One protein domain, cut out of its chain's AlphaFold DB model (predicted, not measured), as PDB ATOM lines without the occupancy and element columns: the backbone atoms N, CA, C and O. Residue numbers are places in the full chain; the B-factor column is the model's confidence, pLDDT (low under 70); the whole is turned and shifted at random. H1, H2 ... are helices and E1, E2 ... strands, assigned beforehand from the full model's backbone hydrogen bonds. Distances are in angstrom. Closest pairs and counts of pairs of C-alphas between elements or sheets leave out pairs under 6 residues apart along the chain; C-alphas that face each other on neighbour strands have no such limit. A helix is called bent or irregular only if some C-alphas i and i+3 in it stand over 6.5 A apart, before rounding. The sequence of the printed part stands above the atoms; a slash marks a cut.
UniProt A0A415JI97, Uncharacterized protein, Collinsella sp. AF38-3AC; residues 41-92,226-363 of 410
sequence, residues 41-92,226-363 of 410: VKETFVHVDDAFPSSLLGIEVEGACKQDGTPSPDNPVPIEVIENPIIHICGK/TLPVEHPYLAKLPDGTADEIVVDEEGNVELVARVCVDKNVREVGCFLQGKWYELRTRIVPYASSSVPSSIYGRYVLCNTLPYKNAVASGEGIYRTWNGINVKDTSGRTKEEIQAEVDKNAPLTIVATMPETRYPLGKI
ATOM      1  N   VAL A  41     -19.770  -0.220 107.377       96.69
ATOM      2  CA  VAL A  41     -18.806  -1.327 107.392       96.69
ATOM      3  C   VAL A  41     -17.798  -1.126 106.267       96.69
ATOM      4  O   VAL A  41     -18.134  -0.536 105.242       96.69
ATOM      5  N   LYS A  42     -16.552  -1.571 106.464       95.25
ATOM      6  CA  LYS A  42     -15.478  -1.454 105.471       95.25
ATOM      7  C   LYS A  42     -14.520  -2.634 105.563       95.25
ATOM      8  O   LYS A  42     -13.786  -2.726 106.537       95.25
ATOM      9  N   GLU A  43     -14.472  -3.483 104.546       92.75
ATOM     10  CA  GLU A  43     -13.620  -4.681 104.476       92.75
ATOM     11  C   GLU A  43     -13.260  -5.008 103.017       92.75
ATOM     12  O   GLU A  43     -13.745  -4.361 102.097       92.75
ATOM     13  N   THR A  44     -12.396  -5.996 102.769       90.38
ATOM     14  CA  THR A  44     -12.119  -6.464 101.390       90.38
ATOM     15  C   THR A  44     -13.339  -7.119 100.740       90.38
ATOM     16  O   THR A  44     -13.560  -6.990  99.537       90.38
ATOM     17  N   PHE A  45     -14.147  -7.799 101.548       93.06
ATOM     18  CA  PHE A  45     -15.467  -8.279 101.176       93.06
ATOM     19  C   PHE A  45     -16.413  -7.930 102.307       93.06
ATOM     20  O   PHE A  45     -16.237  -8.376 103.440       93.06
ATOM     21  N   VAL A  46     -17.377  -7.081 101.998       94.88
ATOM     22  CA  VAL A  46     -18.403  -6.669 102.940       94.88
ATOM     23  C   VAL A  46     -19.558  -7.648 102.854       94.88
ATOM     24  O   VAL A  46     -20.041  -7.932 101.761       94.88
ATOM     25  N   HIS A  47     -20.020  -8.099 104.016       94.25
ATOM     26  CA  HIS A  47     -21.246  -8.861 104.191       94.25
ATOM     27  C   HIS A  47     -22.012  -8.277 105.378       94.25
ATOM     28  O   HIS A  47     -21.449  -8.151 106.467       94.25
ATOM     29  N   VAL A  48     -23.273  -7.916 105.162       94.06
ATOM     30  CA  VAL A  48     -24.202  -7.480 106.212       94.06
ATOM     31  C   VAL A  48     -25.538  -8.171 106.006       94.06
ATOM     32  O   VAL A  48     -25.960  -8.331 104.863       94.06
ATOM     33  N   ASP A  49     -26.190  -8.578 107.091       92.50
ATOM     34  CA  ASP A  49     -27.437  -9.356 107.083       92.50
ATOM     35  C   ASP A  49     -28.623  -8.640 107.742       92.50
ATOM     36  O   ASP A  49     -29.673  -9.230 107.997       92.50
ATOM     37  N   ASP A  50     -28.454  -7.347 107.995       92.12
ATOM     38  CA  ASP A  50     -29.431  -6.482 108.632       92.12
ATOM     39  C   ASP A  50     -29.683  -5.198 107.836       92.12
ATOM     40  O   ASP A  50     -30.059  -4.180 108.412       92.12
ATOM     41  N   ALA A  51     -29.453  -5.212 106.526       92.06
ATOM     42  CA  ALA A  51     -29.739  -4.081 105.658       92.06
ATOM     43  C   ALA A  51     -31.247  -3.911 105.437       92.06
ATOM     44  O   ALA A  51     -32.009  -4.862 105.379       92.06
ATOM     45  N   PHE A  52     -31.713  -2.682 105.284       90.62
ATOM     46  CA  PHE A  52     -33.046  -2.408 104.776       90.62
ATOM     47  C   PHE A  52     -32.973  -2.305 103.243       90.62
ATOM     48  O   PHE A  52     -32.033  -1.672 102.752       90.62
ATOM     49  N   PRO A  53     -33.937  -2.857 102.478       89.31
ATOM     50  CA  PRO A  53     -33.964  -2.773 101.012       89.31
ATOM     51  C   PRO A  53     -34.158  -1.342 100.453       89.31
ATOM     52  O   PRO A  53     -35.206  -0.987  99.909       89.31
ATOM     53  N   SER A  54     -33.142  -0.490 100.592       90.19
ATOM     54  CA  SER A  54     -33.084   0.893 100.108       90.19
ATOM     55  C   SER A  54     -31.774   1.184  99.378       90.19
ATOM     56  O   SER A  54     -30.839   0.385  99.397       90.19
ATOM     57  N   SER A  55     -31.678   2.352  98.737       93.38
ATOM     58  CA  SER A  55     -30.386   2.853  98.253       93.38
ATOM     59  C   SER A  55     -29.372   2.921  99.395       93.38
ATOM     60  O   SER A  55     -29.734   3.223 100.537       93.38
ATOM     61  N   LEU A  56     -28.118   2.605  99.077       95.62
ATOM     62  CA  LEU A  56     -26.997   2.832  99.980       95.62
ATOM     63  C   LEU A  56     -26.884   4.329 100.290       95.62
ATOM     64  O   LEU A  56     -27.215   5.173  99.459       95.62
ATOM     65  N   LEU A  57     -26.410   4.630 101.494       96.06
ATOM     66  CA  LEU A  57     -26.199   5.986 102.003       96.06
ATOM     67  C   LEU A  57     -24.780   6.492 101.715       96.06
ATOM     68  O   LEU A  57     -24.503   7.674 101.860       96.06
ATOM     69  N   GLY A  58     -23.869   5.603 101.323       97.00
ATOM     70  CA  GLY A  58     -22.514   5.982 100.958       97.00
ATOM     71  C   GLY A  58     -21.687   4.794 100.494       97.00
ATOM     72  O   GLY A  58     -21.969   3.644 100.843       97.00
ATOM     73  N   ILE A  59     -20.668   5.083  99.691       97.50
ATOM     74  CA  ILE A  59     -19.686   4.109  99.208       97.50
ATOM     75  C   ILE A  59     -18.291   4.671  99.456       97.50
ATOM     76  O   ILE A  59     -18.040   5.858  99.260       97.50
ATOM     77  N   GLU A  60     -17.374   3.804  99.862       96.62
ATOM     78  CA  GLU A  60     -15.974   4.148 100.064       96.62
ATOM     79  C   GLU A  60     -15.088   3.089  99.401       96.62
ATOM     80  O   GLU A  60     -15.242   1.898  99.665       96.62
ATOM     81  N   VAL A  61     -14.149   3.489  98.546       95.69
ATOM     82  CA  VAL A  61     -13.145   2.575  97.975       95.69
ATOM     83  C   VAL A  61     -11.767   3.106  98.315       95.69
ATOM     84  O   VAL A  61     -11.380   4.184  97.872       95.69
ATOM     85  N   GLU A  62     -11.030   2.353  99.121       95.06
ATOM     86  CA  GLU A  62      -9.663   2.694  99.506       95.06
ATOM     87  C   GLU A  62      -8.671   2.153  98.477       95.06
ATOM     88  O   GLU A  62      -8.804   1.016  98.036       95.06
ATOM     89  N   GLY A  63      -7.649   2.927  98.123       93.94
ATOM     90  CA  GLY A  63      -6.587   2.468  97.236       93.94
ATOM     91  C   GLY A  63      -5.807   1.273  97.778       93.94
ATOM     92  O   GLY A  63      -5.843   0.940  98.967       93.94
ATOM     93  N   ALA A  64      -5.050   0.636  96.890       93.44
ATOM     94  CA  ALA A  64      -4.163  -0.458  97.249       93.44
ATOM     95  C   ALA A  64      -2.891  -0.435  96.398       93.44
ATOM     96  O   ALA A  64      -2.902  -0.014  95.242       93.44
ATOM     97  N   CYS A  65      -1.796  -0.913  96.984       93.88
ATOM     98  CA  CYS A  65      -0.550  -1.187  96.281       93.88
ATOM     99  C   CYS A  65      -0.089  -2.608  96.595       93.88
ATOM    100  O   CYS A  65      -0.241  -3.072  97.728       93.88
ATOM    101  N   LYS A  66       0.558  -3.262  95.630       92.81
ATOM    102  CA  LYS A  66       1.258  -4.531  95.847       92.81
ATOM    103  C   LYS A  66       2.692  -4.434  95.336       92.81
ATOM    104  O   LYS A  66       2.920  -4.077  94.184       92.81
ATOM    105  N   GLN A  67       3.643  -4.743  96.215       92.56
ATOM    106  CA  GLN A  67       5.069  -4.874  95.916       92.56
ATOM    107  C   GLN A  67       5.603  -6.078  96.701       92.56
ATOM    108  O   GLN A  67       5.819  -5.990  97.910       92.56
ATOM    109  N   ASP A  68       5.749  -7.220  96.030       90.38
ATOM    110  CA  ASP A  68       6.102  -8.484  96.685       90.38
ATOM    111  C   ASP A  68       7.622  -8.675  96.754       90.38
ATOM    112  O   ASP A  68       8.254  -9.230  95.854       90.38
ATOM    113  N   GLY A  69       8.221  -8.142  97.818       88.94
ATOM    114  CA  GLY A  69       9.650  -8.251  98.095       88.94
ATOM    115  C   GLY A  69      10.334  -6.903  98.304       88.94
ATOM    116  O   GLY A  69       9.724  -5.840  98.238       88.94
ATOM    117  N   THR A  70      11.637  -6.954  98.590       88.88
ATOM    118  CA  THR A  70      12.466  -5.750  98.729       88.88
ATOM    119  C   THR A  70      13.185  -5.470  97.407       88.88
ATOM    120  O   THR A  70      13.964  -6.317  96.968       88.88
ATOM    121  N   PRO A  71      12.959  -4.305  96.779       92.06
ATOM    122  CA  PRO A  71      13.584  -3.958  95.508       92.06
ATOM    123  C   PRO A  71      15.077  -3.654  95.674       92.06
ATOM    124  O   PRO A  71      15.517  -3.119  96.696       92.06
ATOM    125  N   SER A  72      15.856  -3.968  94.643       90.44
ATOM    126  CA  SER A  72      17.236  -3.508  94.483       90.44
ATOM    127  C   SER A  72      17.544  -3.221  93.005       90.44
ATOM    128  O   SER A  72      16.829  -3.712  92.130       90.44
ATOM    129  N   PRO A  73      18.620  -2.472  92.692       88.81
ATOM    130  CA  PRO A  73      19.033  -2.234  91.309       88.81
ATOM    131  C   PRO A  73      19.241  -3.498  90.469       88.81
ATOM    132  O   PRO A  73      19.051  -3.455  89.258       88.81
ATOM    133  N   ASP A  74      19.614  -4.613  91.094       92.25
ATOM    134  CA  ASP A  74      19.847  -5.884  90.399       92.25
ATOM    135  C   ASP A  74      18.648  -6.849  90.508       92.25
ATOM    136  O   ASP A  74      18.624  -7.883  89.845       92.25
ATOM    137  N   ASN A  75      17.647  -6.519  91.331       93.31
ATOM    138  CA  ASN A  75      16.414  -7.283  91.507       93.31
ATOM    139  C   ASN A  75      15.218  -6.325  91.683       93.31
ATOM    140  O   ASN A  75      14.768  -6.102  92.815       93.31
ATOM    141  N   PRO A  76      14.727  -5.709  90.590       94.19
ATOM    142  CA  PRO A  76      13.583  -4.815  90.661       94.19
ATOM    143  C   PRO A  76      12.307  -5.594  91.014       94.19
ATOM    144  O   PRO A  76      12.086  -6.706  90.539       94.19
ATOM    145  N   VAL A  77      11.441  -4.988  91.823       96.06
ATOM    146  CA  VAL A  77      10.146  -5.548  92.230       96.06
ATOM    147  C   VAL A  77       9.030  -4.647  91.689       96.06
ATOM    148  O   VAL A  77       8.951  -3.485  92.107       96.06
ATOM    149  N   PRO A  78       8.167  -5.137  90.775       94.69
ATOM    150  CA  PRO A  78       7.047  -4.371  90.234       94.69
ATOM    151  C   PRO A  78       6.124  -3.811  91.321       94.69
ATOM    152  O   PRO A  78       5.993  -4.391  92.399       94.69
ATOM    153  N   ILE A  79       5.478  -2.684  91.017       95.31
ATOM    154  CA  ILE A  79       4.454  -2.083  91.873       95.31
ATOM    155  C   ILE A  79       3.141  -2.071  91.099       95.31
ATOM    156  O   ILE A  79       3.040  -1.416  90.061       95.31
ATOM    157  N   GLU A  80       2.151  -2.784  91.620       94.06
ATOM    158  CA  GLU A  80       0.782  -2.806  91.103       94.06
ATOM    159  C   GLU A  80      -0.079  -1.830  91.917       94.06
ATOM    160  O   GLU A  80       0.091  -1.711  93.135       94.06
ATOM    161  N   VAL A  81      -0.990  -1.129  91.242       93.50
ATOM    162  CA  VAL A  81      -1.984  -0.217  91.830       93.50
ATOM    163  C   VAL A  81      -3.347  -0.504  91.222       93.50
ATOM    164  O   VAL A  81      -3.435  -1.130  90.168       93.50
ATOM    165  N   ILE A  82      -4.407  -0.035  91.869       92.75
ATOM    166  CA  ILE A  82      -5.762  -0.173  91.338       92.75
ATOM    167  C   ILE A  82      -5.965   0.857  90.233       92.75
ATOM    168  O   ILE A  82      -5.733   2.040  90.461       92.75
ATOM    169  N   GLU A  83      -6.452   0.426  89.074       88.81
ATOM    170  CA  GLU A  83      -6.875   1.299  87.977       88.81
ATOM    171  C   GLU A  83      -8.343   0.979  87.646       88.81
ATOM    172  O   GLU A  83      -8.704  -0.189  87.530       88.81
ATOM    173  N   ASN A  84      -9.187   2.009  87.507       86.06
ATOM    174  CA  ASN A  84     -10.605   1.896  87.113       86.06
ATOM    175  C   ASN A  84     -11.425   0.853  87.912       86.06
ATOM    176  O   ASN A  84     -11.980  -0.067  87.312       86.06
ATOM    177  N   PRO A  85     -11.519   0.971  89.251       90.88
ATOM    178  CA  PRO A  85     -12.237  -0.014  90.055       90.88
ATOM    179  C   PRO A  85     -13.730  -0.055  89.710       90.88
ATOM    180  O   PRO A  85     -14.366   0.991  89.523       90.88
ATOM    181  N   ILE A  86     -14.304  -1.259  89.716       92.31
ATOM    182  CA  ILE A  86     -15.749  -1.475  89.669       92.31
ATOM    183  C   ILE A  86     -16.193  -2.003  91.028       92.31
ATOM    184  O   ILE A  86     -15.679  -3.010  91.512       92.31
ATOM    185  N   ILE A  87     -17.145  -1.318  91.665       92.88
ATOM    186  CA  ILE A  87     -17.826  -1.850  92.848       92.88
ATOM    187  C   ILE A  87     -19.005  -2.711  92.407       92.88
ATOM    188  O   ILE A  87     -19.781  -2.319  91.538       92.88
ATOM    189  N   HIS A  88     -19.147  -3.867  93.040       93.81
ATOM    190  CA  HIS A  88     -20.237  -4.806  92.841       93.81
ATOM    191  C   HIS A  88     -21.043  -4.917  94.128       93.81
ATOM    192  O   HIS A  88     -20.467  -5.067  95.206       93.81
ATOM    193  N   ILE A  89     -22.366  -4.847  94.003       93.81
ATOM    194  CA  ILE A  89     -23.330  -5.035  95.081       93.81
ATOM    195  C   ILE A  89     -24.233  -6.202  94.697       93.81
ATOM    196  O   ILE A  89     -24.880  -6.182  93.651       93.81
ATOM    197  N   CYS A  90     -24.285  -7.220  95.546       92.69
ATOM    198  CA  CYS A  90     -25.086  -8.421  95.342       92.69
ATOM    199  C   CYS A  90     -25.990  -8.655  96.553       92.69
ATOM    200  O   CYS A  90     -25.668  -8.243  97.671       92.69
ATOM    201  N   GLY A  91     -27.127  -9.313  96.333       91.94
ATOM    202  CA  GLY A  91     -27.937  -9.844  97.422       91.94
ATOM    203  C   GLY A  91     -27.267 -11.040  98.103       91.94
ATOM    204  O   GLY A  91     -26.061 -11.265  98.006       91.94
ATOM    205  N   LYS A  92     -28.073 -11.851  98.782       89.50
ATOM    206  CA  LYS A  92     -27.617 -13.013  99.553       89.50
ATOM    207  C   LYS A  92     -26.871 -14.079  98.739       89.50
ATOM    208  O   LYS A  92     -25.889 -14.637  99.219       89.50
ATOM    209  N   THR A 226     -14.661   6.325  86.856       91.44
ATOM    210  CA  THR A 226     -13.673   6.871  85.918       91.44
ATOM    211  C   THR A 226     -12.734   7.805  86.665       91.44
ATOM    212  O   THR A 226     -13.150   8.862  87.140       91.44
ATOM    213  N   LEU A 227     -11.465   7.417  86.764       94.25
ATOM    214  CA  LEU A 227     -10.441   8.214  87.429       94.25
ATOM    215  C   LEU A 227      -9.899   9.324  86.500       94.25
ATOM    216  O   LEU A 227      -9.899   9.148  85.276       94.25
ATOM    217  N   PRO A 228      -9.429  10.463  87.044       94.31
ATOM    218  CA  PRO A 228      -8.848  11.544  86.247       94.31
ATOM    219  C   PRO A 228      -7.612  11.086  85.464       94.31
ATOM    220  O   PRO A 228      -6.842  10.251  85.931       94.31
ATOM    221  N   VAL A 229      -7.365  11.676  84.291       92.12
ATOM    222  CA  VAL A 229      -6.213  11.316  83.437       92.12
ATOM    223  C   VAL A 229      -4.879  11.616  84.131       92.12
ATOM    224  O   VAL A 229      -3.888  10.917  83.927       92.12
ATOM    225  N   GLU A 230      -4.849  12.651  84.963       90.75
ATOM    226  CA  GLU A 230      -3.714  13.041  85.793       90.75
ATOM    227  C   GLU A 230      -3.494  12.123  87.007       90.75
ATOM    228  O   GLU A 230      -2.381  12.081  87.534       90.75
ATOM    229  N   HIS A 231      -4.520  11.369  87.423       94.56
ATOM    230  CA  HIS A 231      -4.497  10.468  88.580       94.56
ATOM    231  C   HIS A 231      -5.283   9.168  88.301       94.56
ATOM    232  O   HIS A 231      -6.286   8.899  88.962       94.56
ATOM    233  N   PRO A 232      -4.869   8.350  87.309       94.44
ATOM    234  CA  PRO A 232      -5.666   7.227  86.801       94.44
ATOM    235  C   PRO A 232      -5.580   5.966  87.683       94.44
ATOM    236  O   PRO A 232      -5.691   4.851  87.181       94.44
ATOM    237  N   TYR A 233      -5.333   6.124  88.985       94.94
ATOM    238  CA  TYR A 233      -5.101   5.030  89.930       94.94
ATOM    239  C   TYR A 233      -5.642   5.337  91.335       94.94
ATOM    240  O   TYR A 233      -5.856   6.494  91.683       94.94
ATOM    241  N   LEU A 234      -5.810   4.300  92.160       95.50
ATOM    242  CA  LEU A 234      -5.957   4.412  93.613       95.50
ATOM    243  C   LEU A 234      -4.819   3.659  94.298       95.50
ATOM    244  O   LEU A 234      -4.749   2.428  94.247       95.50
ATOM    245  N   ALA A 235      -3.935   4.395  94.962       95.56
ATOM    246  CA  ALA A 235      -2.761   3.833  95.612       95.56
ATOM    247  C   ALA A 235      -2.859   3.904  97.143       95.56
ATOM    248  O   ALA A 235      -3.550   4.751  97.712       95.56
ATOM    249  N   LYS A 236      -2.130   3.013  97.823       94.81
ATOM    250  CA  LYS A 236      -1.987   3.021  99.281       94.81
ATOM    251  C   LYS A 236      -0.574   2.665  99.702       94.81
ATOM    252  O   LYS A 236      -0.009   1.662  99.278       94.81
ATOM    253  N   LEU A 237      -0.014   3.483 100.581       92.75
ATOM    254  CA  LEU A 237       1.302   3.270 101.159       92.75
ATOM    255  C   LEU A 237       1.229   2.375 102.408       92.75
ATOM    256  O   LEU A 237       0.204   2.346 103.095       92.75
ATOM    257  N   PRO A 238       2.331   1.690 102.768       89.44
ATOM    258  CA  PRO A 238       2.403   0.862 103.975       89.44
ATOM    259  C   PRO A 238       2.127   1.597 105.295       89.44
ATOM    260  O   PRO A 238       1.774   0.958 106.280       89.44
ATOM    261  N   ASP A 239       2.267   2.928 105.332       86.69
ATOM    262  CA  ASP A 239       1.913   3.742 106.505       86.69
ATOM    263  C   ASP A 239       0.403   3.993 106.658       86.69
ATOM    264  O   ASP A 239      -0.016   4.682 107.587       86.69
ATOM    265  N   GLY A 240      -0.414   3.439 105.758       90.31
ATOM    266  CA  GLY A 240      -1.864   3.591 105.753       90.31
ATOM    267  C   GLY A 240      -2.362   4.799 104.964       90.31
ATOM    268  O   GLY A 240      -3.569   4.937 104.805       90.31
ATOM    269  N   THR A 241      -1.479   5.651 104.434       92.38
ATOM    270  CA  THR A 241      -1.892   6.749 103.549       92.38
ATOM    271  C   THR A 241      -2.473   6.172 102.267       92.38
ATOM    272  O   THR A 241      -1.768   5.460 101.553       92.38
ATOM    273  N   ALA A 242      -3.723   6.501 101.960       95.38
ATOM    274  CA  ALA A 242      -4.428   5.986 100.798       95.38
ATOM    275  C   ALA A 242      -5.139   7.096 100.022       95.38
ATOM    276  O   ALA A 242      -5.588   8.098 100.597       95.38
ATOM    277  N   ASP A 243      -5.244   6.878  98.715       97.25
ATOM    278  CA  ASP A 243      -6.283   7.492  97.899       97.25
ATOM    279  C   ASP A 243      -7.636   6.872  98.260       97.25
ATOM    280  O   ASP A 243      -7.717   5.685  98.583       97.25
ATOM    281  N   GLU A 244      -8.699   7.664  98.204       97.31
ATOM    282  CA  GLU A 244     -10.049   7.208  98.537       97.31
ATOM    283  C   GLU A 244     -11.046   7.734  97.510       97.31
ATOM    284  O   GLU A 244     -11.066   8.928  97.220       97.31
ATOM    285  N   ILE A 245     -11.903   6.859  96.989       97.31
ATOM    286  CA  ILE A 245     -13.162   7.281  96.375       97.31
ATOM    287  C   ILE A 245     -14.196   7.344  97.484       97.31
ATOM    288  O   ILE A 245     -14.387   6.360  98.201       97.31
ATOM    289  N   VAL A 246     -14.873   8.478  97.596       97.69
ATOM    290  CA  VAL A 246     -15.975   8.690  98.528       97.69
ATOM    291  C   VAL A 246     -17.211   9.061  97.726       97.69
ATOM    292  O   VAL A 246     -17.157   9.923  96.848       97.69
ATOM    293  N   VAL A 247     -18.318   8.395  98.031       97.94
ATOM    294  CA  VAL A 247     -19.635   8.691  97.476       97.94
ATOM    295  C   VAL A 247     -20.589   9.002  98.617       97.94
ATOM    296  O   VAL A 247     -20.687   8.207  99.555       97.94
ATOM    297  N   ASP A 248     -21.269  10.143  98.537       97.06
ATOM    298  CA  ASP A 248     -22.298  10.543  99.503       97.06
ATOM    299  C   ASP A 248     -23.683   9.942  99.188       97.06
ATOM    300  O   ASP A 248     -23.863   9.224  98.200       97.06
ATOM    301  N   GLU A 249     -24.668  10.212 100.049       94.44
ATOM    302  CA  GLU A 249     -26.027   9.664  99.929       94.44
ATOM    303  C   GLU A 249     -26.769  10.182  98.691       94.44
ATOM    304  O   GLU A 249     -27.638   9.500  98.142       94.44
ATOM    305  N   GLU A 250     -26.400  11.366  98.199       95.31
ATOM    306  CA  GLU A 250     -26.907  11.896  96.945       95.31
ATOM    307  C   GLU A 250     -26.255  11.253  95.721       95.31
ATOM    308  O   GLU A 250     -26.788  11.428  94.623       95.31
ATOM    309  N   GLY A 251     -25.151  10.522  95.877       95.88
ATOM    310  CA  GLY A 251     -24.398   9.887  94.800       95.88
ATOM    311  C   GLY A 251     -23.313  10.771  94.185       95.88
ATOM    312  O   GLY A 251     -22.829  10.454  93.098       95.88
ATOM    313  N   ASN A 252     -22.944  11.892  94.811       97.81
ATOM    314  CA  ASN A 252     -21.809  12.695  94.360       97.81
ATOM    315  C   ASN A 252     -20.515  11.937  94.655       97.81
ATOM    316  O   ASN A 252     -20.304  11.457  95.766       97.81
ATOM    317  N   VAL A 253     -19.650  11.837  93.651       97.81
ATOM    318  CA  VAL A 253     -18.406  11.074  93.724       97.81
ATOM    319  C   VAL A 253     -17.225  12.030  93.797       97.81
ATOM    320  O   VAL A 253     -17.062  12.903  92.938       97.81
ATOM    321  N   GLU A 254     -16.355  11.816  94.776       98.00
ATOM    322  CA  GLU A 254     -15.088  12.522  94.919       98.00
ATOM    323  C   GLU A 254     -13.934  11.525  95.057       98.00
ATOM    324  O   GLU A 254     -14.006  10.571  95.830       98.00
ATOM    325  N   LEU A 255     -12.846  11.762  94.323       97.81
ATOM    326  CA  LEU A 255     -11.548  11.161  94.615       97.81
ATOM    327  C   LEU A 255     -10.775  12.092  95.544       97.81
ATOM    328  O   LEU A 255     -10.473  13.230  95.183       97.81
ATOM    329  N   VAL A 256     -10.390  11.580  96.706       98.06
ATOM    330  CA  VAL A 256      -9.456  12.220  97.627       98.06
ATOM    331  C   VAL A 256      -8.076  11.598  97.428       98.06
ATOM    332  O   VAL A 256      -7.766  10.541  97.978       98.06
ATOM    333  N   ALA A 257      -7.247  12.250  96.617       97.19
ATOM    334  CA  ALA A 257      -5.904  11.796  96.289       97.19
ATOM    335  C   ALA A 257      -4.887  12.262  97.337       97.19
ATOM    336  O   ALA A 257      -4.789  13.452  97.644       97.19
ATOM    337  N   ARG A 258      -4.101  11.326  97.870       95.31
ATOM    338  CA  ARG A 258      -3.036  11.558  98.867       95.31
ATOM    339  C   ARG A 258      -1.743  10.819  98.534       95.31
ATOM    340  O   ARG A 258      -0.715  11.051  99.184       95.31
ATOM    341  N   VAL A 259      -1.778   9.949  97.529       95.25
ATOM    342  CA  VAL A 259      -0.662   9.134  97.063       95.25
ATOM    343  C   VAL A 259      -0.478   9.359  95.568       95.25
ATOM    344  O   VAL A 259      -1.405   9.202  94.799       95.25
ATOM    345  N   CYS A 260       0.730   9.707  95.137       94.94
ATOM    346  CA  CYS A 260       1.071   9.891  93.731       94.94
ATOM    347  C   CYS A 260       1.943   8.736  93.235       94.94
ATOM    348  O   CYS A 260       2.831   8.274  93.954       94.94
ATOM    349  N   VAL A 261       1.725   8.324  91.988       95.88
ATOM    350  CA  VAL A 261       2.505   7.335  91.247       95.88
ATOM    351  C   VAL A 261       3.157   8.026  90.050       95.88
ATOM    352  O   VAL A 261       2.476   8.454  89.117       95.88
ATOM    353  N   ASP A 262       4.489   8.090  90.028       95.75
ATOM    354  CA  ASP A 262       5.246   8.512  88.849       95.75
ATOM    355  C   ASP A 262       5.961   7.317  88.219       95.75
ATOM    356  O   ASP A 262       6.929   6.794  88.769       95.75
ATOM    357  N   LYS A 263       5.470   6.891  87.051       95.12
ATOM    358  CA  LYS A 263       6.007   5.764  86.268       95.12
ATOM    359  C   LYS A 263       7.141   6.176  85.303       95.12
ATOM    360  O   LYS A 263       7.542   5.365  84.474       95.12
ATOM    361  N   ASN A 264       7.615   7.432  85.327       95.44
ATOM    362  CA  ASN A 264       8.596   7.949  84.355       95.44
ATOM    363  C   ASN A 264       9.806   8.655  84.992       95.44
ATOM    364  O   ASN A 264      10.295   9.657  84.469       95.44
ATOM    365  N   VAL A 265      10.307   8.145  86.118       96.38
ATOM    366  CA  VAL A 265      11.456   8.752  86.804       96.38
ATOM    367  C   VAL A 265      12.760   8.229  86.208       96.38
ATOM    368  O   VAL A 265      12.982   7.022  86.148       96.38
ATOM    369  N   ARG A 266      13.623   9.136  85.741       96.38
ATOM    370  CA  ARG A 266      14.857   8.783  85.008       96.38
ATOM    371  C   ARG A 266      16.098   9.507  85.491       96.38
ATOM    372  O   ARG A 266      17.194   9.005  85.307       96.38
ATOM    373  N   GLU A 267      15.939  10.688  86.074       94.50
ATOM    374  CA  GLU A 267      17.065  11.577  86.336       94.50
ATOM    375  C   GLU A 267      17.297  11.773  87.828       94.50
ATOM    376  O   GLU A 267      16.364  11.936  88.620       94.50
ATOM    377  N   VAL A 268      18.573  11.831  88.181       91.56
ATOM    378  CA  VAL A 268      19.081  12.165  89.501       91.56
ATOM    379  C   VAL A 268      19.631  13.593  89.463       91.56
ATOM    380  O   VAL A 268      20.412  13.970  88.587       91.56
ATOM    381  N   GLY A 269      19.227  14.423  90.418       87.88
ATOM    382  CA  GLY A 269      19.731  15.764  90.695       87.88
ATOM    383  C   GLY A 269      20.705  15.776  91.879       87.88
ATOM    384  O   GLY A 269      20.736  14.857  92.693       87.88
ATOM    385  N   CYS A 270      21.517  16.830  91.984       73.94
ATOM    386  CA  CYS A 270      22.398  17.033  93.137       73.94
ATOM    387  C   CYS A 270      21.682  17.880  94.196       73.94
ATOM    388  O   CYS A 270      21.184  18.958  93.869       73.94
ATOM    389  N   PHE A 271      21.664  17.420  95.451       66.81
ATOM    390  CA  PHE A 271      21.208  18.208  96.594       66.81
ATOM    391  C   PHE A 271      22.401  18.610  97.484       66.81
ATOM    392  O   PHE A 271      23.410  17.912  97.566       66.81
ATOM    393  N   LEU A 272      22.273  19.765  98.145       54.50
ATOM    394  CA  LEU A 272      23.314  20.657  98.696       54.50
ATOM    395  C   LEU A 272      24.320  20.080  99.731       54.50
ATOM    396  O   LEU A 272      25.052  20.853 100.345       54.50
ATOM    397  N   GLN A 273      24.377  18.765  99.977       63.19
ATOM    398  CA  GLN A 273      25.137  18.175 101.097       63.19
ATOM    399  C   GLN A 273      25.930  16.893 100.767       63.19
ATOM    400  O   GLN A 273      26.317  16.170 101.684       63.19
ATOM    401  N   GLY A 274      26.170  16.573  99.488       67.75
ATOM    402  CA  GLY A 274      27.087  15.497  99.051       67.75
ATOM    403  C   GLY A 274      26.698  14.056  99.424       67.75
ATOM    404  O   GLY A 274      27.390  13.127  99.039       67.75
ATOM    405  N   LYS A 275      25.606  13.876 100.173       80.06
ATOM    406  CA  LYS A 275      25.041  12.588 100.614       80.06
ATOM    407  C   LYS A 275      23.562  12.447 100.246       80.06
ATOM    408  O   LYS A 275      22.893  11.538 100.722       80.06
ATOM    409  N   TRP A 276      23.033  13.406  99.490       84.75
ATOM    410  CA  TRP A 276      21.613  13.560  99.189       84.75
ATOM    411  C   TRP A 276      21.466  13.824  97.693       84.75
ATOM    412  O   TRP A 276      22.052  14.775  97.167       84.75
ATOM    413  N   TYR A 277      20.674  12.991  97.031       88.69
ATOM    414  CA  TYR A 277      20.431  13.049  95.598       88.69
ATOM    415  C   TYR A 277      18.934  13.108  95.343       88.69
ATOM    416  O   TYR A 277      18.178  12.302  95.870       88.69
ATOM    417  N   GLU A 278      18.495  14.079  94.556       90.31
ATOM    418  CA  GLU A 278      17.077  14.269  94.255       90.31
ATOM    419  C   GLU A 278      16.682  13.359  93.090       90.31
ATOM    420  O   GLU A 278      17.351  13.368  92.063       90.31
ATOM    421  N   LEU A 279      15.588  12.611  93.192       92.50
ATOM    422  CA  LEU A 279      14.990  11.975  92.021       92.50
ATOM    423  C   LEU A 279      14.070  12.989  91.342       92.50
ATOM    424  O   LEU A 279      13.170  13.545  91.974       92.50
ATOM    425  N   ARG A 280      14.285  13.241  90.049       93.38
ATOM    426  CA  ARG A 280      13.441  14.132  89.243       93.38
ATOM    427  C   ARG A 280      12.108  13.448  88.966       93.38
ATOM    428  O   ARG A 280      11.950  12.728  87.983       93.38
ATOM    429  N   THR A 281      11.166  13.668  89.872       93.62
ATOM    430  CA  THR A 281       9.791  13.168  89.773       93.62
ATOM    431  C   THR A 281       8.826  14.292  89.413       93.62
ATOM    432  O   THR A 281       9.104  15.466  89.661       93.62
ATOM    433  N   ARG A 282       7.655  13.927  88.895       91.44
ATOM    434  CA  ARG A 282       6.502  14.816  88.703       91.44
ATOM    435  C   ARG A 282       5.638  14.958  89.961       91.44
ATOM    436  O   ARG A 282       4.616  15.636  89.920       91.44
ATOM    437  N   ILE A 283       6.032  14.329  91.071       90.88
ATOM    438  CA  ILE A 283       5.293  14.379  92.335       90.88
ATOM    439  C   ILE A 283       5.364  15.801  92.896       90.88
ATOM    440  O   ILE A 283       6.443  16.333  93.164       90.88
ATOM    441  N   VAL A 284       4.194  16.409  93.093       87.75
ATOM    442  CA  VAL A 284       4.064  17.810  93.505       87.75
ATOM    443  C   VAL A 284       4.670  18.023  94.905       87.75
ATOM    444  O   VAL A 284       4.391  17.245  95.826       87.75
ATOM    445  N   PRO A 285       5.516  19.050  95.112       87.88
ATOM    446  CA  PRO A 285       6.045  19.385  96.431       87.88
ATOM    447  C   PRO A 285       4.964  19.983  97.339       87.88
ATOM    448  O   PRO A 285       3.980  20.561  96.882       87.88
ATOM    449  N   TYR A 286       5.170  19.892  98.649       86.69
ATOM    450  CA  TYR A 286       4.353  20.621  99.612       86.69
ATOM    451  C   TYR A 286       4.741  22.105  99.626       86.69
ATOM    452  O   TYR A 286       5.909  22.456  99.465       86.69
ATOM    453  N   ALA A 287       3.764  22.981  99.873       81.75
ATOM    454  CA  ALA A 287       3.944  24.435  99.807       81.75
ATOM    455  C   ALA A 287       4.909  25.013 100.865       81.75
ATOM    456  O   ALA A 287       5.370  26.143 100.724       81.75
ATOM    457  N   SER A 288       5.200  24.269 101.935       76.81
ATOM    458  CA  SER A 288       6.046  24.729 103.036       76.81
ATOM    459  C   SER A 288       6.808  23.572 103.675       76.81
ATOM    460  O   SER A 288       6.297  22.458 103.777       76.81
ATOM    461  N   SER A 289       8.002  23.857 104.196       68.94
ATOM    462  CA  SER A 289       8.757  22.947 105.065       68.94
ATOM    463  C   SER A 289       8.103  22.734 106.436       68.94
ATOM    464  O   SER A 289       8.482  21.798 107.138       68.94
ATOM    465  N   SER A 290       7.113  23.566 106.793       65.38
ATOM    466  CA  SER A 290       6.299  23.474 108.012       65.38
ATOM    467  C   SER A 290       5.211  22.400 107.955       65.38
ATOM    468  O   SER A 290       4.409  22.306 108.885       65.38
ATOM    469  N   VAL A 291       5.142  21.611 106.875       69.69
ATOM    470  CA  VAL A 291       4.354  20.377 106.905       69.69
ATOM    471  C   VAL A 291       4.806  19.495 108.070       69.69
ATOM    472  O   VAL A 291       5.982  19.548 108.444       69.69
ATOM    473  N   PRO A 292       3.897  18.693 108.660       67.94
ATOM    474  CA  PRO A 292       4.231  17.847 109.794       67.94
ATOM    475  C   PRO A 292       5.538  17.085 109.558       67.94
ATOM    476  O   PRO A 292       5.744  16.511 108.486       67.94
ATOM    477  N   SER A 293       6.417  17.050 110.565       65.12
ATOM    478  CA  SER A 293       7.663  16.273 110.494       65.12
ATOM    479  C   SER A 293       7.399  14.801 110.155       65.12
ATOM    480  O   SER A 293       8.251  14.148 109.567       65.12
ATOM    481  N   SER A 294       6.182  14.318 110.431       65.69
ATOM    482  CA  SER A 294       5.665  13.007 110.042       65.69
ATOM    483  C   SER A 294       5.530  12.771 108.534       65.69
ATOM    484  O   SER A 294       5.188  11.655 108.160       65.69
ATOM    485  N   ILE A 295       5.766  13.765 107.667       69.62
ATOM    486  CA  ILE A 295       5.928  13.568 106.213       69.62
ATOM    487  C   ILE A 295       7.367  13.166 105.872       69.62
ATOM    488  O   ILE A 295       7.594  12.379 104.950       69.62
ATOM    489  N   TYR A 296       8.344  13.682 106.620       72.38
ATOM    490  CA  TYR A 296       9.747  13.353 106.403       72.38
ATOM    491  C   TYR A 296       9.973  11.893 106.783       72.38
ATOM    492  O   TYR A 296       9.755  11.491 107.923       72.38
ATOM    493  N   GLY A 297      10.404  11.092 105.811       67.06
ATOM    494  CA  GLY A 297      10.619   9.663 106.030       67.06
ATOM    495  C   GLY A 297       9.360   8.800 105.936       67.06
ATOM    496  O   GLY A 297       9.453   7.611 106.246       67.06
ATOM    497  N   ARG A 298       8.220   9.335 105.461       77.31
ATOM    498  CA  ARG A 298       7.093   8.487 105.027       77.31
ATOM    499  C   ARG A 298       7.536   7.472 103.989       77.31
ATOM    500  O   ARG A 298       8.529   7.681 103.282       77.31
ATOM    501  N   TYR A 299       6.782   6.381 103.914       84.94
ATOM    502  CA  TYR A 299       7.060   5.319 102.965       84.94
ATOM    503  C   TYR A 299       7.074   5.871 101.540       84.94
ATOM    504  O   TYR A 299       6.185   6.612 101.122       84.94
ATOM    505  N   VAL A 300       8.112   5.491 100.805       90.56
ATOM    506  CA  VAL A 300       8.205   5.681  99.363       90.56
ATOM    507  C   VAL A 300       8.448   4.311  98.773       90.56
ATOM    508  O   VAL A 300       9.460   3.688  99.083       90.56
ATOM    509  N   LEU A 301       7.530   3.833  97.943       93.62
ATOM    510  CA  LEU A 301       7.774   2.626  97.169       93.62
ATOM    511  C   LEU A 301       8.539   3.019  95.912       93.62
ATOM    512  O   LEU A 301       8.235   4.024  95.270       93.62
ATOM    513  N   CYS A 302       9.529   2.219  95.553       94.25
ATOM    514  CA  CYS A 302      10.207   2.317  94.273       94.25
ATOM    515  C   CYS A 302      10.404   0.907  93.744       94.25
ATOM    516  O   CYS A 302      10.720   0.010  94.517       94.25
ATOM    517  N   ASN A 303      10.221   0.688  92.446       94.88
ATOM    518  CA  ASN A 303      10.424  -0.639  91.869       94.88
ATOM    519  C   ASN A 303      11.885  -1.113  91.938       94.88
ATOM    520  O   ASN A 303      12.136  -2.303  91.823       94.88
ATOM    521  N   THR A 304      12.836  -0.203  92.147       91.81
ATOM    522  CA  THR A 304      14.272  -0.489  92.014       91.81
ATOM    523  C   THR A 304      15.073  -0.140  93.260       91.81
ATOM    524  O   THR A 304      15.981  -0.870  93.640       91.81
ATOM    525  N   LEU A 305      14.774   0.983  93.912       89.06
ATOM    526  CA  LEU A 305      15.548   1.448  95.061       89.06
ATOM    527  C   LEU A 305      14.839   1.063  96.365       89.06
ATOM    528  O   LEU A 305      13.652   1.354  96.515       89.06
ATOM    529  N   PRO A 306      15.534   0.447  97.337       83.00
ATOM    530  CA  PRO A 306      14.910   0.055  98.591       83.00
ATOM    531  C   PRO A 306      14.538   1.277  99.434       83.00
ATOM    532  O   PRO A 306      15.366   2.165  99.681       83.00
ATOM    533  N   TYR A 307      13.309   1.275  99.953       74.81
ATOM    534  CA  TYR A 307      12.951   2.099 101.104       74.81
ATOM    535  C   TYR A 307      13.704   1.603 102.337       74.81
ATOM    536  O   TYR A 307      13.786   0.403 102.598       74.81
ATOM    537  N   LYS A 308      14.236   2.530 103.124       67.19
ATOM    538  CA  LYS A 308      14.979   2.228 104.346       67.19
ATOM    539  C   LYS A 308      14.628   3.310 105.368       67.19
ATOM    540  O   LYS A 308      14.993   4.474 105.231       67.19
ATOM    541  N   ASN A 309      13.828   2.913 106.354       57.28
ATOM    542  CA  ASN A 309      13.248   3.784 107.374       57.28
ATOM    543  C   ASN A 309      14.331   4.609 108.112       57.28
ATOM    544  O   ASN A 309      15.422   4.121 108.416       57.28
ATOM    545  N   ALA A 310      14.020   5.866 108.430       54.28
ATOM    546  CA  ALA A 310      14.950   6.884 108.913       54.28
ATOM    547  C   ALA A 310      15.452   6.713 110.362       54.28
ATOM    548  O   ALA A 310      16.088   7.627 110.881       54.28
ATOM    549  N   VAL A 311      15.230   5.577 111.030       52.00
ATOM    550  CA  VAL A 311      15.545   5.450 112.468       52.00
ATOM    551  C   VAL A 311      16.873   4.751 112.793       52.00
ATOM    552  O   VAL A 311      17.285   4.790 113.947       52.00
ATOM    553  N   ALA A 312      17.593   4.175 111.816       51.12
ATOM    554  CA  ALA A 312      18.882   3.503 112.090       51.12
ATOM    555  C   ALA A 312      20.087   3.941 111.225       51.12
ATOM    556  O   ALA A 312      21.226   3.698 111.609       51.12
ATOM    557  N   SER A 313      19.881   4.636 110.100       56.97
ATOM    558  CA  SER A 313      20.979   5.219 109.288       56.97
ATOM    559  C   SER A 313      20.488   6.288 108.302       56.97
ATOM    560  O   SER A 313      21.204   7.244 107.980       56.97
ATOM    561  N   GLY A 314      19.228   6.175 107.866       60.56
ATOM    562  CA  GLY A 314      18.579   7.089 106.929       60.56
ATOM    563  C   GLY A 314      19.181   7.050 105.528       60.56
ATOM    564  O   GLY A 314      19.129   8.070 104.862       60.56
ATOM    565  N   GLU A 315      19.809   5.947 105.121       72.75
ATOM    566  CA  GLU A 315      20.178   5.672 103.723       72.75
ATOM    567  C   GLU A 315      18.970   5.129 102.960       72.75
ATOM    568  O   GLU A 315      18.155   4.478 103.590       72.75
ATOM    569  N   GLY A 316      18.868   5.317 101.641       79.25
ATOM    570  CA  GLY A 316      17.757   4.830 100.804       79.25
ATOM    571  C   GLY A 316      16.842   5.943 100.286       79.25
ATOM    572  O   GLY A 316      17.167   7.124 100.412       79.25
ATOM    573  N   ILE A 317      15.718   5.562  99.670       87.12
ATOM    574  CA  ILE A 317      14.731   6.505  99.117       87.12
ATOM    575  C   ILE A 317      13.734   6.979 100.188       87.12
ATOM    576  O   ILE A 317      13.241   6.178 100.981       87.12
ATOM    577  N   TYR A 318      13.412   8.275 100.214       83.25
ATOM    578  CA  TYR A 318      12.404   8.851 101.117       83.25
ATOM    579  C   TYR A 318      11.786  10.139 100.566       83.25
ATOM    580  O   TYR A 318      12.311  10.809  99.670       83.25
ATOM    581  N   ARG A 319      10.655  10.504 101.173       86.56
ATOM    582  CA  ARG A 319       9.936  11.753 100.932       86.56
ATOM    583  C   ARG A 319      10.444  12.862 101.855       86.56
ATOM    584  O   ARG A 319      10.578  12.666 103.063       86.56
ATOM    585  N   THR A 320      10.673  14.040 101.284       82.69
ATOM    586  CA  THR A 320      10.780  15.324 101.999       82.69
ATOM    587  C   THR A 320       9.649  16.250 101.554       82.69
ATOM    588  O   THR A 320       8.904  15.930 100.629       82.69
ATOM    589  N   TRP A 321       9.530  17.429 102.171       84.00
ATOM    590  CA  TRP A 321       8.545  18.435 101.760       84.00
ATOM    591  C   TRP A 321       8.724  18.897 100.299       84.00
ATOM    592  O   TRP A 321       7.736  19.140  99.613       84.00
ATOM    593  N   ASN A 322       9.965  18.983  99.806       84.38
ATOM    594  CA  ASN A 322      10.291  19.538  98.489       84.38
ATOM    595  C   ASN A 322      10.526  18.499  97.382       84.38
ATOM    596  O   ASN A 322      10.589  18.889  96.224       84.38
ATOM    597  N   GLY A 323      10.657  17.204  97.691       88.12
ATOM    598  CA  GLY A 323      10.942  16.202  96.659       88.12
ATOM    599  C   GLY A 323      11.039  14.765  97.164       88.12
ATOM    600  O   GLY A 323      10.712  14.467  98.319       88.12
ATOM    601  N   ILE A 324      11.472  13.878  96.271       90.44
ATOM    602  CA  ILE A 324      11.868  12.501  96.574       90.44
ATOM    603  C   ILE A 324      13.383  12.450  96.492       90.44
ATOM    604  O   ILE A 324      13.962  12.891  95.503       90.44
ATOM    605  N   ASN A 325      14.027  11.938  97.531       88.31
ATOM    606  CA  ASN A 325      15.477  11.944  97.606       88.31
ATOM    607  C   ASN A 325      16.004  10.560  97.962       88.31
ATOM    608  O   ASN A 325      15.340   9.782  98.646       88.31
ATOM    609  N   VAL A 326      17.217  10.296  97.504       87.81
ATOM    610  CA  VAL A 326      18.045   9.166  97.889       87.81
ATOM    611  C   VAL A 326      19.150   9.708  98.779       87.81
ATOM    612  O   VAL A 326      19.929  10.567  98.360       87.81
ATOM    613  N   LYS A 327      19.230   9.203 100.007       84.06
ATOM    614  CA  LYS A 327      20.367   9.464 100.885       84.06
ATOM    615  C   LYS A 327      21.319   8.300 100.786       84.06
ATOM    616  O   LYS A 327      20.927   7.141 100.902       84.06
ATOM    617  N   ASP A 328      22.581   8.641 100.639       80.94
ATOM    618  CA  ASP A 328      23.660   7.685 100.576       80.94
ATOM    619  C   ASP A 328      24.807   8.150 101.466       80.94
ATOM    620  O   ASP A 328      25.344   9.245 101.287       80.94
ATOM    621  N   THR A 329      25.169   7.334 102.457       81.25
ATOM    622  CA  THR A 329      26.297   7.640 103.341       81.25
ATOM    623  C   THR A 329      27.567   6.866 103.004       81.25
ATOM    624  O   THR A 329      28.602   7.146 103.607       81.25
ATOM    625  N   SER A 330      27.526   5.988 101.995       80.44
ATOM    626  CA  SER A 330      28.672   5.218 101.495       80.44
ATOM    627  C   SER A 330      29.693   6.055 100.714       80.44
ATOM    628  O   SER A 330      30.818   5.608 100.509       80.44
ATOM    629  N   GLY A 331      29.333   7.283 100.323       79.25
ATOM    630  CA  GLY A 331      30.223   8.211  99.617       79.25
ATOM    631  C   GLY A 331      30.205   8.085  98.093       79.25
ATOM    632  O   GLY A 331      31.038   8.718  97.444       79.25
ATOM    633  N   ARG A 332      29.267   7.308  97.532       84.56
ATOM    634  CA  ARG A 332      29.034   7.242  96.083       84.56
ATOM    635  C   ARG A 332      28.685   8.611  95.503       84.56
ATOM    636  O   ARG A 332      28.095   9.435  96.195       84.56
ATOM    637  N   THR A 333      29.039   8.861  94.246       87.38
ATOM    638  CA  THR A 333      28.749  10.111  93.534       87.38
ATOM    639  C   THR A 333      27.337  10.127  92.949       87.38
ATOM    640  O   THR A 333      26.661   9.105  92.837       87.38
ATOM    641  N   LYS A 334      26.893  11.308  92.504       88.31
ATOM    642  CA  LYS A 334      25.622  11.469  91.783       88.31
ATOM    643  C   LYS A 334      25.567  10.571  90.543       88.31
ATOM    644  O   LYS A 334      24.527   9.994  90.252       88.31
ATOM    645  N   GLU A 335      26.675  10.478  89.815       90.75
ATOM    646  CA  GLU A 335      26.806   9.701  88.582       90.75
ATOM    647  C   GLU A 335      26.698   8.199  88.858       90.75
ATOM    648  O   GLU A 335      26.085   7.477  88.076       90.75
ATOM    649  N   GLU A 336      27.219   7.732  89.993       89.00
ATOM    650  CA  GLU A 336      27.071   6.339  90.420       89.00
ATOM    651  C   GLU A 336      25.614   6.010  90.778       89.00
ATOM    652  O   GLU A 336      25.111   4.962  90.377       89.00
ATOM    653  N   ILE A 337      24.896   6.919  91.450       88.12
ATOM    654  CA  ILE A 337      23.455   6.752  91.710       88.12
ATOM    655  C   ILE A 337      22.643   6.821  90.411       88.12
ATOM    656  O   ILE A 337      21.725   6.026  90.219       88.12
ATOM    657  N   GLN A 338      22.989   7.729  89.495       92.50
ATOM    658  CA  GLN A 338      22.365   7.807  88.174       92.50
ATOM    659  C   GLN A 338      22.533   6.491  87.408       92.50
ATOM    660  O   GLN A 338      21.558   5.992  86.858       92.50
ATOM    661  N   ALA A 339      23.717   5.876  87.446       92.44
ATOM    662  CA  ALA A 339      23.946   4.584  86.808       92.44
ATOM    663  C   ALA A 339      23.051   3.466  87.386       92.44
ATOM    664  O   ALA A 339      22.625   2.584  86.643       92.44
ATOM    665  N   GLU A 340      22.720   3.493  88.686       88.44
ATOM    666  CA  GLU A 340      21.752   2.553  89.279       88.44
ATOM    667  C   GLU A 340      20.318   2.798  88.812       88.44
ATOM    668  O   GLU A 340      19.583   1.842  88.558       88.44
ATOM    669  N   VAL A 341      19.924   4.068  88.688       91.94
ATOM    670  CA  VAL A 341      18.630   4.450  88.113       91.94
ATOM    671  C   VAL A 341      18.545   3.970  86.664       91.94
ATOM    672  O   VAL A 341      17.559   3.334  86.293       91.94
ATOM    673  N   ASP A 342      19.597   4.188  85.874       94.69
ATOM    674  CA  ASP A 342      19.656   3.849  84.448       94.69
ATOM    675  C   ASP A 342      19.510   2.347  84.178       94.69
ATOM    676  O   ASP A 342      18.938   1.976  83.152       94.69
ATOM    677  N   LYS A 343      19.937   1.476  85.106       93.81
ATOM    678  CA  LYS A 343      19.739   0.016  84.992       93.81
ATOM    679  C   LYS A 343      18.270  -0.370  84.802       93.81
ATOM    680  O   LYS A 343      17.989  -1.356  84.130       93.81
ATOM    681  N   ASN A 344      17.349   0.385  85.405       93.50
ATOM    682  CA  ASN A 344      15.921   0.056  85.446       93.50
ATOM    683  C   ASN A 344      15.026   1.236  85.038       93.50
ATOM    684  O   ASN A 344      13.831   1.226  85.326       93.50
ATOM    685  N   ALA A 345      15.585   2.270  84.405       92.38
ATOM    686  CA  ALA A 345      14.832   3.449  84.009       92.38
ATOM    687  C   ALA A 345      13.818   3.118  82.883       92.38
ATOM    688  O   ALA A 345      14.173   2.455  81.907       92.38
ATOM    689  N   PRO A 346      12.582   3.649  82.930       95.31
ATOM    690  CA  PRO A 346      12.071   4.530  83.968       95.31
ATOM    691  C   PRO A 346      11.710   3.774  85.252       95.31
ATOM    692  O   PRO A 346      11.111   2.701  85.220       95.31
ATOM    693  N   LEU A 347      12.013   4.392  86.389       95.62
ATOM    694  CA  LEU A 347      11.552   3.914  87.682       95.62
ATOM    695  C   LEU A 347      10.070   4.243  87.870       95.62
ATOM    696  O   LEU A 347       9.583   5.284  87.416       95.62
ATOM    697  N   THR A 348       9.391   3.372  88.609       96.38
ATOM    698  CA  THR A 348       8.082   3.652  89.201       96.38
ATOM    699  C   THR A 348       8.280   4.030  90.656       96.38
ATOM    700  O   THR A 348       8.888   3.271  91.412       96.38
ATOM    701  N   ILE A 349       7.774   5.199  91.042       95.88
ATOM    702  CA  ILE A 349       7.817   5.710  92.412       95.88
ATOM    703  C   ILE A 349       6.397   5.969  92.893       95.88
ATOM    704  O   ILE A 349       5.632   6.635  92.201       95.88
ATOM    705  N   VAL A 350       6.074   5.482  94.090       95.88
ATOM    706  CA  VAL A 350       4.813   5.761  94.782       95.88
ATOM    707  C   VAL A 350       5.124   6.463  96.094       95.88
ATOM    708  O   VAL A 350       5.875   5.940  96.918       95.88
ATOM    709  N   ALA A 351       4.578   7.658  96.293       94.12
ATOM    710  CA  ALA A 351       4.845   8.460  97.481       94.12
ATOM    711  C   ALA A 351       3.651   9.339  97.843       94.12
ATOM    712  O   ALA A 351       2.761   9.577  97.035       94.12
ATOM    713  N   THR A 352       3.650   9.873  99.060       93.12
ATOM    714  CA  THR A 352       2.605  10.808  99.479       93.12
ATOM    715  C   THR A 352       2.722  12.160  98.760       93.12
ATOM    716  O   THR A 352       3.825  12.665  98.497       93.12
ATOM    717  N   MET A 353       1.569  12.758  98.476       91.44
ATOM    718  CA  MET A 353       1.408  14.090  97.893       91.44
ATOM    719  C   MET A 353       0.517  14.974  98.785       91.44
ATOM    720  O   MET A 353      -0.115  14.463  99.715       91.44
ATOM    721  N   PRO A 354       0.488  16.304  98.573       90.38
ATOM    722  CA  PRO A 354      -0.569  17.144  99.133       90.38
ATOM    723  C   PRO A 354      -1.948  16.583  98.777       90.38
ATOM    724  O   PRO A 354      -2.129  16.105  97.661       90.38
ATOM    725  N   GLU A 355      -2.894  16.636  99.719       93.19
ATOM    726  CA  GLU A 355      -4.260  16.191  99.447       93.19
ATOM    727  C   GLU A 355      -4.856  17.032  98.314       93.19
ATOM    728  O   GLU A 355      -4.916  18.260  98.410       93.19
ATOM    729  N   THR A 356      -5.305  16.354  97.262       94.81
ATOM    730  CA  THR A 356      -6.005  16.956  96.130       94.81
ATOM    731  C   THR A 356      -7.335  16.243  95.962       94.81
ATOM    732  O   THR A 356      -7.397  15.016  96.010       94.81
ATOM    733  N   ARG A 357      -8.407  17.010  95.772       97.38
ATOM    734  CA  ARG A 357      -9.762  16.480  95.603       97.38
ATOM    735  C   ARG A 357     -10.228  16.669  94.172       97.38
ATOM    736  O   ARG A 357     -10.115  17.768  93.630       97.38
ATOM    737  N   TYR A 358     -10.753  15.601  93.583       97.12
ATOM    738  CA  TYR A 358     -11.269  15.589  92.221       97.12
ATOM    739  C   TYR A 358     -12.757  15.236  92.247       97.12
ATOM    740  O   TYR A 358     -13.098  14.111  92.624       97.12
ATOM    741  N   PRO A 359     -13.656  16.143  91.831       97.12
ATOM    742  CA  PRO A 359     -15.044  15.775  91.607       97.12
ATOM    743  C   PRO A 359     -15.116  14.849  90.388       97.12
ATOM    744  O   PRO A 359     -14.696  15.224  89.294       97.12
ATOM    745  N   LEU A 360     -15.655  13.644  90.570       96.19
ATOM    746  CA  LEU A 360     -15.782  12.641  89.503       96.19
ATOM    747  C   LEU A 360     -17.191  12.598  88.893       96.19
ATOM    748  O   LEU A 360     -17.465  11.809  87.992       96.19
ATOM    749  N   GLY A 361     -18.084  13.470  89.361       94.75
ATOM    750  CA  GLY A 361     -19.461  13.564  88.899       94.75
ATOM    751  C   GLY A 361     -20.430  12.898  89.865       94.75
ATOM    752  O   GLY A 361     -20.244  12.951  91.079       94.75
ATOM    753  N   LYS A 362     -21.503  12.327  89.319       95.75
ATOM    754  CA  LYS A 362     -22.620  11.787  90.090       95.75
ATOM    755  C   LYS A 362     -23.029  10.419  89.559       95.75
ATOM    756  O   LYS A 362     -23.104  10.244  88.344       95.75
ATOM    757  N   ILE A 363     -23.326   9.489  90.459       95.25
ATOM    758  CA  ILE A 363     -23.835   8.153  90.141       95.25
ATOM    759  C   ILE A 363     -25.252   7.957  90.686       95.25
ATOM    760  O   ILE A 363     -25.700   8.678  91.578       95.25
TER     761      ILE A 363
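AT A GLANCE: This is residues 41 to 92 and 226 to 363 of the 410 residues of an uncharacterized protein of Collinsella sp. AF38-3AC (UniProt A0A415JI97). With little regular structure, this elongated domain has a long, bent two-strand ribbon, E6 and E11, with E5 and E3 beside one end; near its other end lies a small second sheet, E7 - E8 - E10 - E9, with H1 over its strands E7 and E8. Of 190 printed residues, 74 are in named elements, mostly strand: E1 to E10, H1, E11. Both sheets are antiparallel. The whole is only just compact, close to loose (radius of gyration of the C-alphas 19.1 A), spanning 65 by 35 by 32 A.

IN THESE COORDINATES: E6, residues 252 to 265, is 34.3 A long; E11, 347 to 362, 35.1 A, ends at (-22.620, 11.787, 90.090). E5 is 244 to 247, E3 58 to 62, E7 268 to 270, E8 276 to 279, E10 324 to 327, E9 316 to 319, H1 334 to 342. E1, 41 to 43, begins at (-18.806, -1.327, 107.392); E2 is 46 to 48, E4 86 to 90.

HOW THE PARTS SIT: E6 and E11 have N 257 and O 356 2.8 A apart. H1 is on the second sheet, height 9.1 A.

THE WHOLE: Residues 93 to 225 are cut out, a 27.9 A gap.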